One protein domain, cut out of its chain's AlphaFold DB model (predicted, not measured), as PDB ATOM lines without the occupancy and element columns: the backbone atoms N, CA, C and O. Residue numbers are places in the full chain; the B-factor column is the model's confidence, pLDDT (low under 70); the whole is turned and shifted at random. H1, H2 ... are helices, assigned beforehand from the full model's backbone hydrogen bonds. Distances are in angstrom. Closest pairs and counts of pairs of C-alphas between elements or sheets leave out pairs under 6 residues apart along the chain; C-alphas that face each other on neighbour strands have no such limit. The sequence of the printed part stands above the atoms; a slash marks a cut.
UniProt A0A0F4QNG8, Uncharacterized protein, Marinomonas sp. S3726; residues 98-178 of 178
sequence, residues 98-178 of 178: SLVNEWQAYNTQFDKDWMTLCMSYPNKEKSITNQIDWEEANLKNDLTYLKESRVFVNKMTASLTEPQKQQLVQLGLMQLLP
ATOM      1  N   SER A  98     168.697 116.482 218.453       89.38
ATOM      2  CA  SER A  98     167.730 117.024 219.417       89.38
ATOM      3  C   SER A  98     168.420 117.892 220.467       89.38
ATOM      4  O   SER A  98     167.955 118.993 220.740       89.38
ATOM      5  N   LEU A  99     169.560 117.441 221.004       82.88
ATOM      6  CA  LEU A  99     170.340 118.208 221.980       82.88
ATOM      7  C   LEU A  99     170.880 119.520 221.392       82.88
ATOM      8  O   LEU A  99     170.814 120.553 222.056       82.88
ATOM      9  N   VAL A 100     171.373 119.498 220.149       81.81
ATOM     10  CA  VAL A 100     171.832 120.703 219.432       81.81
ATOM     11  C   VAL A 100     170.684 121.697 219.240       81.81
ATOM     12  O   VAL A 100     170.834 122.880 219.538       81.81
ATOM     13  N   ASN A 101     169.512 121.220 218.817       82.44
ATOM     14  CA  ASN A 101     168.341 122.071 218.603       82.44
ATOM     15  C   ASN A 101     167.800 122.658 219.919       82.44
ATOM     16  O   ASN A 101     167.394 123.819 219.955       82.44
ATOM     17  N   GLU A 102     167.797 121.876 221.005       84.88
ATOM     18  CA  GLU A 102     167.439 122.352 222.348       84.88
ATOM     19  C   GLU A 102     168.373 123.479 222.805       84.88
ATOM     20  O   GLU A 102     167.905 124.503 223.306       84.88
ATOM     21  N   TRP A 103     169.680 123.323 222.585       82.25
ATOM     22  CA  TRP A 103     170.674 124.345 222.911       82.25
ATOM     23  C   TRP A 103     170.528 125.604 222.056       82.25
ATOM     24  O   TRP A 103     170.531 126.711 222.584       82.25
ATOM     25  N   GLN A 104     170.302 125.452 220.750       77.00
ATOM     26  CA  GLN A 104     170.051 126.583 219.858       77.00
ATOM     27  C   GLN A 104     168.798 127.370 220.275       77.00
ATOM     28  O   GLN A 104     168.803 128.605 220.283       77.00
ATOM     29  N   ALA A 105     167.725 126.668 220.652       76.50
ATOM     30  CA  ALA A 105     166.510 127.296 221.162       76.50
ATOM     31  C   ALA A 105     166.762 128.027 222.491       76.50
ATOM     32  O   ALA A 105     166.267 129.141 222.670       76.50
ATOM     33  N   TYR A 106     167.555 127.431 223.389       78.62
ATOM     34  CA  TYR A 106     167.970 128.061 224.641       78.62
ATOM     35  C   TYR A 106     168.780 129.342 224.396       78.62
ATOM     36  O   TYR A 106     168.395 130.388 224.911       78.62
ATOM     37  N   ASN A 107     169.824 129.302 223.559       72.31
ATOM     38  CA  ASN A 107     170.646 130.475 223.228       72.31
ATOM     39  C   ASN A 107     169.813 131.595 222.605       72.31
ATOM     40  O   ASN A 107     169.884 132.741 223.034       72.31
ATOM     41  N   THR A 108     168.926 131.246 221.671       73.62
ATOM     42  CA  THR A 108     168.017 132.220 221.051       73.62
ATOM     43  C   THR A 108     167.129 132.917 222.084       73.62
ATOM     44  O   THR A 108     166.783 134.088 221.923       73.62
ATOM     45  N   GLN A 109     166.692 132.198 223.121       74.56
ATOM     46  CA  GLN A 109     165.885 132.780 224.187       74.56
ATOM     47  C   GLN A 109     166.739 133.604 225.155       74.56
ATOM     48  O   GLN A 109     166.337 134.710 225.508       74.56
ATOM     49  N   PHE A 110     167.922 133.108 225.518       77.50
ATOM     50  CA  PHE A 110     168.882 133.826 226.348       77.50
ATOM     51  C   PHE A 110     169.242 135.187 225.744       77.50
ATOM     52  O   PHE A 110     169.137 136.193 226.439       77.50
ATOM     53  N   ASP A 111     169.546 135.250 224.444       68.25
ATOM     54  CA  ASP A 111     169.870 136.502 223.750       68.25
ATOM     55  C   ASP A 111     168.719 137.513 223.823       68.25
ATOM     56  O   ASP A 111     168.928 138.710 224.034       68.25
ATOM     57  N   LYS A 112     167.471 137.044 223.686       72.69
ATOM     58  CA  LYS A 112     166.278 137.900 223.809       72.69
ATOM     59  C   LYS A 112     166.104 138.432 225.225       72.69
ATOM     60  O   LYS A 112     165.783 139.611 225.400       72.69
ATOM     61  N   ASP A 113     166.290 137.577 226.223       74.62
ATOM     62  CA  ASP A 113     166.138 137.938 227.632       74.62
ATOM     63  C   ASP A 113     167.252 138.898 228.063       74.62
ATOM     64  O   ASP A 113     166.986 139.920 228.700       74.62
ATOM     65  N   TRP A 114     168.482 138.632 227.626       77.62
ATOM     66  CA  TRP A 114     169.636 139.493 227.842       77.62
ATOM     67  C   TRP A 114     169.456 140.852 227.159       77.62
ATOM     68  O   TRP A 114     169.616 141.886 227.805       77.62
ATOM     69  N   MET A 115     169.005 140.890 225.901       73.25
ATOM     70  CA  MET A 115     168.710 142.143 225.198       73.25
ATOM     71  C   MET A 115     167.597 142.933 225.901       73.25
ATOM     72  O   MET A 115     167.688 144.152 226.025       73.25
ATOM     73  N   THR A 116     166.570 142.255 226.420       80.69
ATOM     74  CA  THR A 116     165.496 142.890 227.202       80.69
ATOM     75  C   THR A 116     166.032 143.503 228.497       80.69
ATOM     76  O   THR A 116     165.696 144.641 228.836       80.69
ATOM     77  N   LEU A 117     166.899 142.778 229.208       77.94
ATOM     78  CA  LEU A 117     167.559 143.272 230.411       77.94
ATOM     79  C   LEU A 117     168.479 144.456 230.090       77.94
ATOM     80  O   LEU A 117     168.423 145.480 230.773       77.94
ATOM     81  N   CYS A 118     169.275 144.366 229.031       72.75
ATOM     82  CA  CYS A 118     170.155 145.437 228.586       72.75
ATOM     83  C   CYS A 118     169.364 146.683 228.161       72.75
ATOM     84  O   CYS A 118     169.671 147.787 228.595       72.75
ATOM     85  N   MET A 119     168.247 146.541 227.447       72.25
ATOM     86  CA  MET A 119     167.370 147.673 227.128       72.25
ATOM     87  C   MET A 119     166.726 148.335 228.353       72.25
ATOM     88  O   MET A 119     166.270 149.476 228.272       72.25
ATOM     89  N   SER A 120     166.691 147.658 229.503       75.00
ATOM     90  CA  SER A 120     166.253 148.264 230.762       75.00
ATOM     91  C   SER A 120     167.312 149.183 231.399       75.00
ATOM     92  O   SER A 120     167.015 149.837 232.400       75.00
ATOM     93  N   TYR A 121     168.501 149.315 230.787       66.44
ATOM     94  CA  TYR A 121     169.611 150.191 231.193       66.44
ATOM     95  C   TYR A 121     169.210 151.630 231.557       66.44
ATOM     96  O   TYR A 121     169.678 152.121 232.583       66.44
ATOM     97  N   PRO A 122     168.277 152.311 230.859       61.50
ATOM     98  CA  PRO A 122     167.830 153.639 231.277       61.50
ATOM     99  C   PRO A 122     167.203 153.672 232.681       61.50
ATOM    100  O   PRO A 122     167.063 154.743 233.267       61.50
ATOM    101  N   ASN A 123     166.786 152.528 233.240       57.75
ATOM    102  CA  ASN A 123     166.359 152.425 234.633       57.75
ATOM    103  C   ASN A 123     167.536 152.262 235.605       57.75
ATOM    104  O   ASN A 123     167.426 152.784 236.716       57.75
ATOM    105  N   LYS A 124     168.640 151.620 235.186       57.00
ATOM    106  CA  LYS A 124     169.886 151.430 235.956       57.00
ATOM    107  C   LYS A 124     170.450 152.766 236.443       57.00
ATOM    108  O   LYS A 124     170.777 152.912 237.612       57.00
ATOM    109  N   GLU A 125     170.480 153.771 235.572       64.00
ATOM    110  CA  GLU A 125     171.076 155.084 235.871       64.00
ATOM    111  C   GLU A 125     170.207 155.989 236.763       64.00
ATOM    112  O   GLU A 125     170.643 157.059 237.188       64.00
ATOM    113  N   LYS A 126     168.965 155.589 237.073       71.69
ATOM    114  CA  LYS A 126     168.035 156.425 237.856       71.69
ATOM    115  C   LYS A 126     168.320 156.407 239.357       71.69
ATOM    116  O   LYS A 126     167.938 157.352 240.047       71.69
ATOM    117  N   SER A 127     168.918 155.338 239.889       78.38
ATOM    118  CA  SER A 127     169.279 155.234 241.307       78.38
ATOM    119  C   SER A 127     170.294 154.115 241.559       78.38
ATOM    120  O   SER A 127     170.369 153.159 240.794       78.38
ATOM    121  N   ILE A 128     171.014 154.190 242.685       72.31
ATOM    122  CA  ILE A 128     171.921 153.116 243.136       72.31
ATOM    123  C   ILE A 128     171.158 151.796 243.327       72.31
ATOM    124  O   ILE A 128     171.674 150.738 242.990       72.31
ATOM    125  N   THR A 129     169.922 151.843 243.834       77.00
ATOM    126  CA  THR A 129     169.082 150.645 243.992       77.00
ATOM    127  C   THR A 129     168.779 150.008 242.642       77.00
ATOM    128  O   THR A 129     169.016 148.821 242.473       77.00
ATOM    129  N   ASN A 130     168.362 150.801 241.652       69.44
ATOM    130  CA  ASN A 130     168.086 150.280 240.315       69.44
ATOM    131  C   ASN A 130     169.348 149.735 239.638       69.44
ATOM    132  O   ASN A 130     169.260 148.796 238.850       69.44
ATOM    133  N   GLN A 131     170.509 150.328 239.924       68.44
ATOM    134  CA  GLN A 131     171.783 149.816 239.447       68.44
ATOM    135  C   GLN A 131     172.090 148.435 240.033       68.44
ATOM    136  O   GLN A 131     172.403 147.522 239.274       68.44
ATOM    137  N   ILE A 132     171.965 148.281 241.353       74.69
ATOM    138  CA  ILE A 132     172.195 147.007 242.045       74.69
ATOM    139  C   ILE A 132     171.210 145.942 241.551       74.69
ATOM    140  O   ILE A 132     171.632 144.834 241.238       74.69
ATOM    141  N   ASP A 133     169.925 146.283 241.423       78.56
ATOM    142  CA  ASP A 133     168.893 145.352 240.954       78.56
ATOM    143  C   ASP A 133     169.180 144.866 239.523       78.56
ATOM    144  O   ASP A 133     169.005 143.686 239.207       78.56
ATOM    145  N   TRP A 134     169.654 145.764 238.654       79.88
ATOM    146  CA  TRP A 134     170.051 145.423 237.289       79.88
ATOM    147  C   TRP A 134     171.302 144.536 237.261       79.88
ATOM    148  O   TRP A 134     171.317 143.530 236.556       79.88
ATOM    149  N   GLU A 135     172.337 144.869 238.040       76.00
ATOM    150  CA  GLU A 135     173.574 144.078 238.127       76.00
ATOM    151  C   GLU A 135     173.311 142.680 238.699       76.00
ATOM    152  O   GLU A 135     173.845 141.692 238.194       76.00
ATOM    153  N   GLU A 136     172.439 142.570 239.705       78.69
ATOM    154  CA  GLU A 136     172.018 141.287 240.264       78.69
ATOM    155  C   GLU A 136     171.257 140.445 239.230       78.69
ATOM    156  O   GLU A 136     171.506 139.243 239.108       78.69
ATOM    157  N   ALA A 137     170.343 141.061 238.473       81.88
ATOM    158  CA  ALA A 137     169.624 140.384 237.400       81.88
ATOM    159  C   ALA A 137     170.572 139.918 236.283       81.88
ATOM    160  O   ALA A 137     170.439 138.783 235.822       81.88
ATOM    161  N   ASN A 138     171.554 140.743 235.905       79.06
ATOM    162  CA  ASN A 138     172.539 140.401 234.880       79.06
ATOM    163  C   ASN A 138     173.411 139.225 235.321       79.06
ATOM    164  O   ASN A 138     173.465 138.207 234.640       79.06
ATOM    165  N   LEU A 139     173.981 139.299 236.527       76.38
ATOM    166  CA  LEU A 139     174.805 138.227 237.079       76.38
ATOM    167  C   LEU A 139     174.028 136.906 237.205       76.38
ATOM    168  O   LEU A 139     174.566 135.833 236.939       76.38
ATOM    169  N   LYS A 140     172.752 136.955 237.607       80.31
ATOM    170  CA  LYS A 140     171.889 135.763 237.653       80.31
ATOM    171  C   LYS A 140     171.672 135.157 236.269       80.31
ATOM    172  O   LYS A 140     171.641 133.926 236.161       80.31
ATOM    173  N   ASN A 141     171.512 135.991 235.243       76.00
ATOM    174  CA  ASN A 141     171.362 135.534 233.868       76.00
ATOM    175  C   ASN A 141     172.649 134.839 233.388       76.00
ATOM    176  O   ASN A 141     172.596 133.684 232.967       76.00
ATOM    177  N   ASP A 142     173.809 135.467 233.601       72.94
ATOM    178  CA  ASP A 142     175.122 134.923 233.223       72.94
ATOM    179  C   ASP A 142     175.417 133.587 233.925       72.94
ATOM    180  O   ASP A 142     175.826 132.605 233.302       72.94
ATOM    181  N   LEU A 143     175.148 133.499 235.233       76.00
ATOM    182  CA  LEU A 143     175.331 132.260 235.998       76.00
ATOM    183  C   LEU A 143     174.414 131.134 235.515       76.00
ATOM    184  O   LEU A 143     174.805 129.964 235.532       76.00
ATOM    185  N   THR A 144     173.195 131.475 235.098       78.38
ATOM    186  CA  THR A 144     172.248 130.502 234.545       78.38
ATOM    187  C   THR A 144     172.737 130.005 233.187       78.38
ATOM    188  O   THR A 144     172.797 128.795 232.983       78.38
ATOM    189  N   TYR A 145     173.199 130.905 232.313       76.69
ATOM    190  CA  TYR A 145     173.808 130.552 231.031       76.69
ATOM    191  C   TYR A 145     175.008 129.617 231.183       76.69
ATOM    192  O   TYR A 145     175.041 128.557 230.560       76.69
ATOM    193  N   LEU A 146     175.951 129.934 232.076       72.56
ATOM    194  CA  LEU A 146     177.112 129.077 232.343       72.56
ATOM    195  C   LEU A 146     176.706 127.682 232.835       72.56
ATOM    196  O   LEU A 146     177.302 126.672 232.452       72.56
ATOM    197  N   LYS A 147     175.681 127.611 233.690       75.31
ATOM    198  CA  LYS A 147     175.169 126.341 234.206       75.31
ATOM    199  C   LYS A 147     174.548 125.499 233.092       75.31
ATOM    200  O   LYS A 147     174.873 124.316 232.997       75.31
ATOM    201  N   GLU A 148     173.681 126.085 232.271       77.94
ATOM    202  CA  GLU A 148     173.016 125.374 231.173       77.94
ATOM    203  C   GLU A 148     174.003 124.990 230.064       77.94
ATOM    204  O   GLU A 148     173.964 123.855 229.592       77.94
ATOM    205  N   SER A 149     174.980 125.851 229.752       74.62
ATOM    206  CA  SER A 149     176.096 125.540 228.845       74.62
ATOM    207  C   SER A 149     176.858 124.299 229.302       74.62
ATOM    208  O   SER A 149     177.034 123.343 228.544       74.62
ATOM    209  N   ARG A 150     177.214 124.227 230.591       75.44
ATOM    210  CA  ARG A 150     177.885 123.046 231.149       75.44
ATOM    211  C   ARG A 150     177.019 121.788 231.067       75.44
ATOM    212  O   ARG A 150     177.541 120.697 230.835       75.44
ATOM    213  N   VAL A 151     175.711 121.905 231.290       79.81
ATOM    214  CA  VAL A 151     174.776 120.777 231.159       79.81
ATOM    215  C   VAL A 151     174.710 120.299 229.709       79.81
ATOM    216  O   VAL A 151     174.788 119.092 229.480       79.81
ATOM    217  N   PHE A 152     174.599 121.219 228.750       82.12
ATOM    218  CA  PHE A 152     174.592 120.915 227.322       82.12
ATOM    219  C   PHE A 152     175.879 120.212 226.895       82.12
ATOM    220  O   PHE A 152     175.810 119.099 226.378       82.12
ATOM    221  N   VAL A 153     177.037 120.805 227.199       76.88
ATOM    222  CA  VAL A 153     178.355 120.227 226.921       76.88
ATOM    223  C   VAL A 153     178.428 118.799 227.447       76.88
ATOM    224  O   VAL A 153     178.659 117.883 226.670       76.88
ATOM    225  N   ASN A 154     178.128 118.573 228.731       76.19
ATOM    226  CA  ASN A 154     178.198 117.238 229.329       76.19
ATOM    227  C   ASN A 154     177.290 116.220 228.621       76.19
ATOM    228  O   ASN A 154     177.693 115.074 228.411       76.19
ATOM    229  N   LYS A 155     176.061 116.619 228.261       84.50
ATOM    230  CA  LYS A 155     175.126 115.759 227.519       84.50
ATOM    231  C   LYS A 155     175.668 115.439 226.128       84.50
ATOM    232  O   LYS A 155     175.668 114.270 225.743       84.50
ATOM    233  N   MET A 156     176.175 116.442 225.410       81.56
ATOM    234  CA  MET A 156     176.783 116.257 224.097       81.56
ATOM    235  C   MET A 156     177.992 115.331 224.186       81.56
ATOM    236  O   MET A 156     177.984 114.287 223.541       81.56
ATOM    237  N   THR A 157     178.967 115.607 225.055       79.19
ATOM    238  CA  THR A 157     180.159 114.763 225.248       79.19
ATOM    239  C   THR A 157     179.806 113.307 225.538       79.19
ATOM    240  O   THR A 157     180.424 112.400 224.982       79.19
ATOM    241  N   ALA A 158     178.820 113.075 226.411       84.38
ATOM    242  CA  ALA A 158     178.381 111.734 226.780       84.38
ATOM    243  C   ALA A 158     177.673 111.007 225.629       84.38
ATOM    244  O   ALA A 158     177.758 109.783 225.536       84.38
ATOM    245  N   SER A 159     176.982 111.750 224.761       87.44
ATOM    246  CA  SER A 159     176.267 111.196 223.609       87.44
ATOM    247  C   SER A 159     177.172 110.898 222.412       87.44
ATOM    248  O   SER A 159     176.814 110.074 221.572       87.44
ATOM    249  N   LEU A 160     178.325 111.565 222.299       85.75
ATOM    250  CA  LEU A 160     179.226 111.423 221.159       85.75
ATOM    251  C   LEU A 160     180.005 110.107 221.208       85.75
ATOM    252  O   LEU A 160     180.493 109.663 222.248       85.75
ATOM    253  N   THR A 161     180.169 109.504 220.037       87.56
ATOM    254  CA  THR A 161     181.038 108.340 219.839       87.56
ATOM    255  C   THR A 161     182.516 108.744 219.843       87.56
ATOM    256  O   THR A 161     182.853 109.894 219.570       87.56
ATOM    257  N   GLU A 162     183.428 107.801 220.102       85.44
ATOM    258  CA  GLU A 162     184.874 108.082 220.069       85.44
ATOM    259  C   GLU A 162     185.366 108.672 218.731       85.44
ATOM    260  O   GLU A 162     186.127 109.639 218.770       85.44
ATOM    261  N   PRO A 163     184.910 108.204 217.549       87.12
ATOM    262  CA  PRO A 163     185.252 108.858 216.285       87.12
ATOM    263  C   PRO A 163     184.777 110.316 216.199       87.12
ATOM    264  O   PRO A 163     185.536 111.171 215.755       87.12
ATOM    265  N   GLN A 164     183.561 110.623 216.667       83.00
ATOM    266  CA  GLN A 164     183.040 111.997 216.679       83.00
ATOM    267  C   GLN A 164     183.822 112.890 217.656       83.00
ATOM    268  O   GLN A 164     184.123 114.038 217.345       83.00
ATOM    269  N   LYS A 165     184.224 112.358 218.818       80.88
ATOM    270  CA  LYS A 165     185.103 113.080 219.752       80.88
ATOM    271  C   LYS A 165     186.456 113.391 219.116       80.88
ATOM    272  O   LYS A 165     186.948 114.503 219.255       80.88
ATOM    273  N   GLN A 166     187.044 112.444 218.382       76.12
ATOM    274  CA  GLN A 166     188.293 112.677 217.650       76.12
ATOM    275  C   GLN A 166     188.145 113.734 216.550       76.12
ATOM    276  O   GLN A 166     189.075 114.510 216.344       76.12
ATOM    277  N   GLN A 167     186.991 113.808 215.883       75.56
ATOM    278  CA  GLN A 167     186.692 114.882 214.930       75.56
ATOM    279  C   GLN A 167     186.631 116.248 215.631       75.56
ATOM    280  O   GLN A 167     187.291 117.179 215.184       75.56
ATOM    281  N   LEU A 168     185.973 116.350 216.790       70.56
ATOM    282  CA  LEU A 168     185.962 117.589 217.584       70.56
ATOM    283  C   LEU A 168     187.356 118.013 218.066       70.56
ATOM    284  O   LEU A 168     187.672 119.200 218.088       70.56
ATOM    285  N   VAL A 169     188.215 117.055 218.426       69.12
ATOM    286  CA  VAL A 169     189.624 117.328 218.766       69.12
ATOM    287  C   VAL A 169     190.354 117.955 217.578       69.12
ATOM    288  O   VAL A 169     191.105 118.911 217.756       69.12
ATOM    289  N   GLN A 170     190.148 117.412 216.376       66.00
ATOM    290  CA  GLN A 170     190.788 117.894 215.146       66.00
ATOM    291  C   GLN A 170     190.302 119.288 214.744       66.00
ATOM    292  O   GLN A 170     191.080 120.044 214.168       66.00
ATOM    293  N   LEU A 171     189.069 119.639 215.109       66.31
ATOM    294  CA  LEU A 171     188.502 120.980 214.954       66.31
ATOM    295  C   LEU A 171     188.972 121.966 216.045       66.31
ATOM    296  O   LEU A 171     188.615 123.134 216.013       66.31
ATOM    297  N   GLY A 172     189.795 121.533 217.010       58.47
ATOM    298  CA  GLY A 172     190.325 122.399 218.073       58.47
ATOM    299  C   GLY A 172     189.370 122.631 219.252       58.47
ATOM    300  O   GLY A 172     189.688 123.390 220.165       58.47
ATOM    301  N   LEU A 173     188.237 121.928 219.297       62.41
ATOM    302  CA  LEU A 173     187.137 122.181 220.241       62.41
ATOM    303  C   LEU A 173     187.275 121.449 221.580       62.41
ATOM    304  O   LEU A 173     186.393 121.523 222.432       62.41
ATOM    305  N   MET A 174     188.385 120.738 221.808       48.25
ATOM    306  CA  MET A 174     188.574 119.957 223.037       48.25
ATOM    307  C   MET A 174     188.674 120.800 224.314       48.25
ATOM    308  O   MET A 174     188.513 120.249 225.394       48.25
ATOM    309  N   GLN A 175     188.897 122.115 224.217       47.06
ATOM    310  CA  GLN A 175     188.877 123.000 225.392       47.06
ATOM    311  C   GLN A 175     187.478 123.110 226.025       47.06
ATOM    312  O   GLN A 175     187.348 123.533 227.171       47.06
ATOM    313  N   LEU A 176     186.437 122.703 225.290       45.47
ATOM    314  CA  LEU A 176     185.045 122.700 225.732       45.47
ATOM    315  C   LEU A 176     184.612 121.364 226.341       45.47
ATOM    316  O   LEU A 176     183.474 121.258 226.777       45.47
ATOM    317  N   LEU A 177     185.470 120.340 226.380       38.22
ATOM    318  CA  LEU A 177     185.147 119.032 226.951       38.22
ATOM    319  C   LEU A 177     185.987 118.834 228.228       38.22
ATOM    320  O   LEU A 177     187.189 119.090 228.185       38.22
ATOM    321  N   PRO A 178     185.382 118.446 229.366       39.62
ATOM    322  CA  PRO A 178     186.108 118.272 230.626       39.62
ATOM    323  C   PRO A 178     187.163 117.159 230.581       39.62
ATOM    324  O   PRO A 178     186.961 116.162 229.846       39.62
TER     325      PRO A 178
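What this domain is: This is residues 98 to 178 of the 178 residues of an uncharacterized protein of Marinomonas sp. S3726 (UniProt A0A0F4QNG8). Two long helices, H1 and H3, lie side by side and run opposite ways as a rod, with the small H2 in the turn between them at one end. At the other end, H4 and H5 fold back loosely beside the last part of H3. The printed part has 81 residues with five named helices, in the order H1 H2 H3 H4 H5, and no named strand; the class is all helix. It is only just loose, close to extended, with a radius of gyration of the C-alphas of 17.3 A and spans of 55 by 22 by 18 A.

Where its parts are: Find C-alpha 98 at (167.730, 117.024, 219.417); from there H1, residues 98 to 119, runs 31.6 A. H2 follows at residues 121 to 124. Look next for C-alpha 128 at (171.921, 153.116, 243.136), where H3, residues 128 to 159, begins its 46.4 A run. H4 spans residues 162 to 170, 12.5 A, and H5 residues 173 to 176, ending at (185.045, 122.700, 225.732).

How they stand to each other: H1 and H3 touch at a shallow tilt of 10 degrees, opposite ways; their closest C-alphas, of Trp 103 and Phe 152, are 6.8 A apart. H1 and H2 meet only through their link. H2 touches H3 at residues 130 to 134 alone, closest at the C-alphas of Lys 124 and Gln 131, 4.3 A. H4 is close to H3 but not clearly touching, at a steep tilt of 52 degrees, with the closest C-alphas, of Thr 157 and Lys 165, 7.6 A apart. H5 is close but not clearly touching to H3, where the closest C-alphas, of Val 153 and Leu 176, are 7.2 A apart, and to H4, where those of Leu 168 and Met 174 are 6.5 A apart. H4 and H5 are each apart from H1 and H2. In H3 and H4 every O i to N i+4 pair is within hydrogen-bond range, in H1 17 of 18, and H2 and H5 are too short for such a pair.

The domain as a whole: The two C-alphas farthest apart, of Ser 127 and Pro 163, are 55.1 A apart. The printed part has no cut, and its four links are tight. The mean pLDDT of the printed part is 73.9; look for values under 70 at residue 111, residues 121 to 125, 130 to 131 and 169 to 178, the last being the chain's last residue.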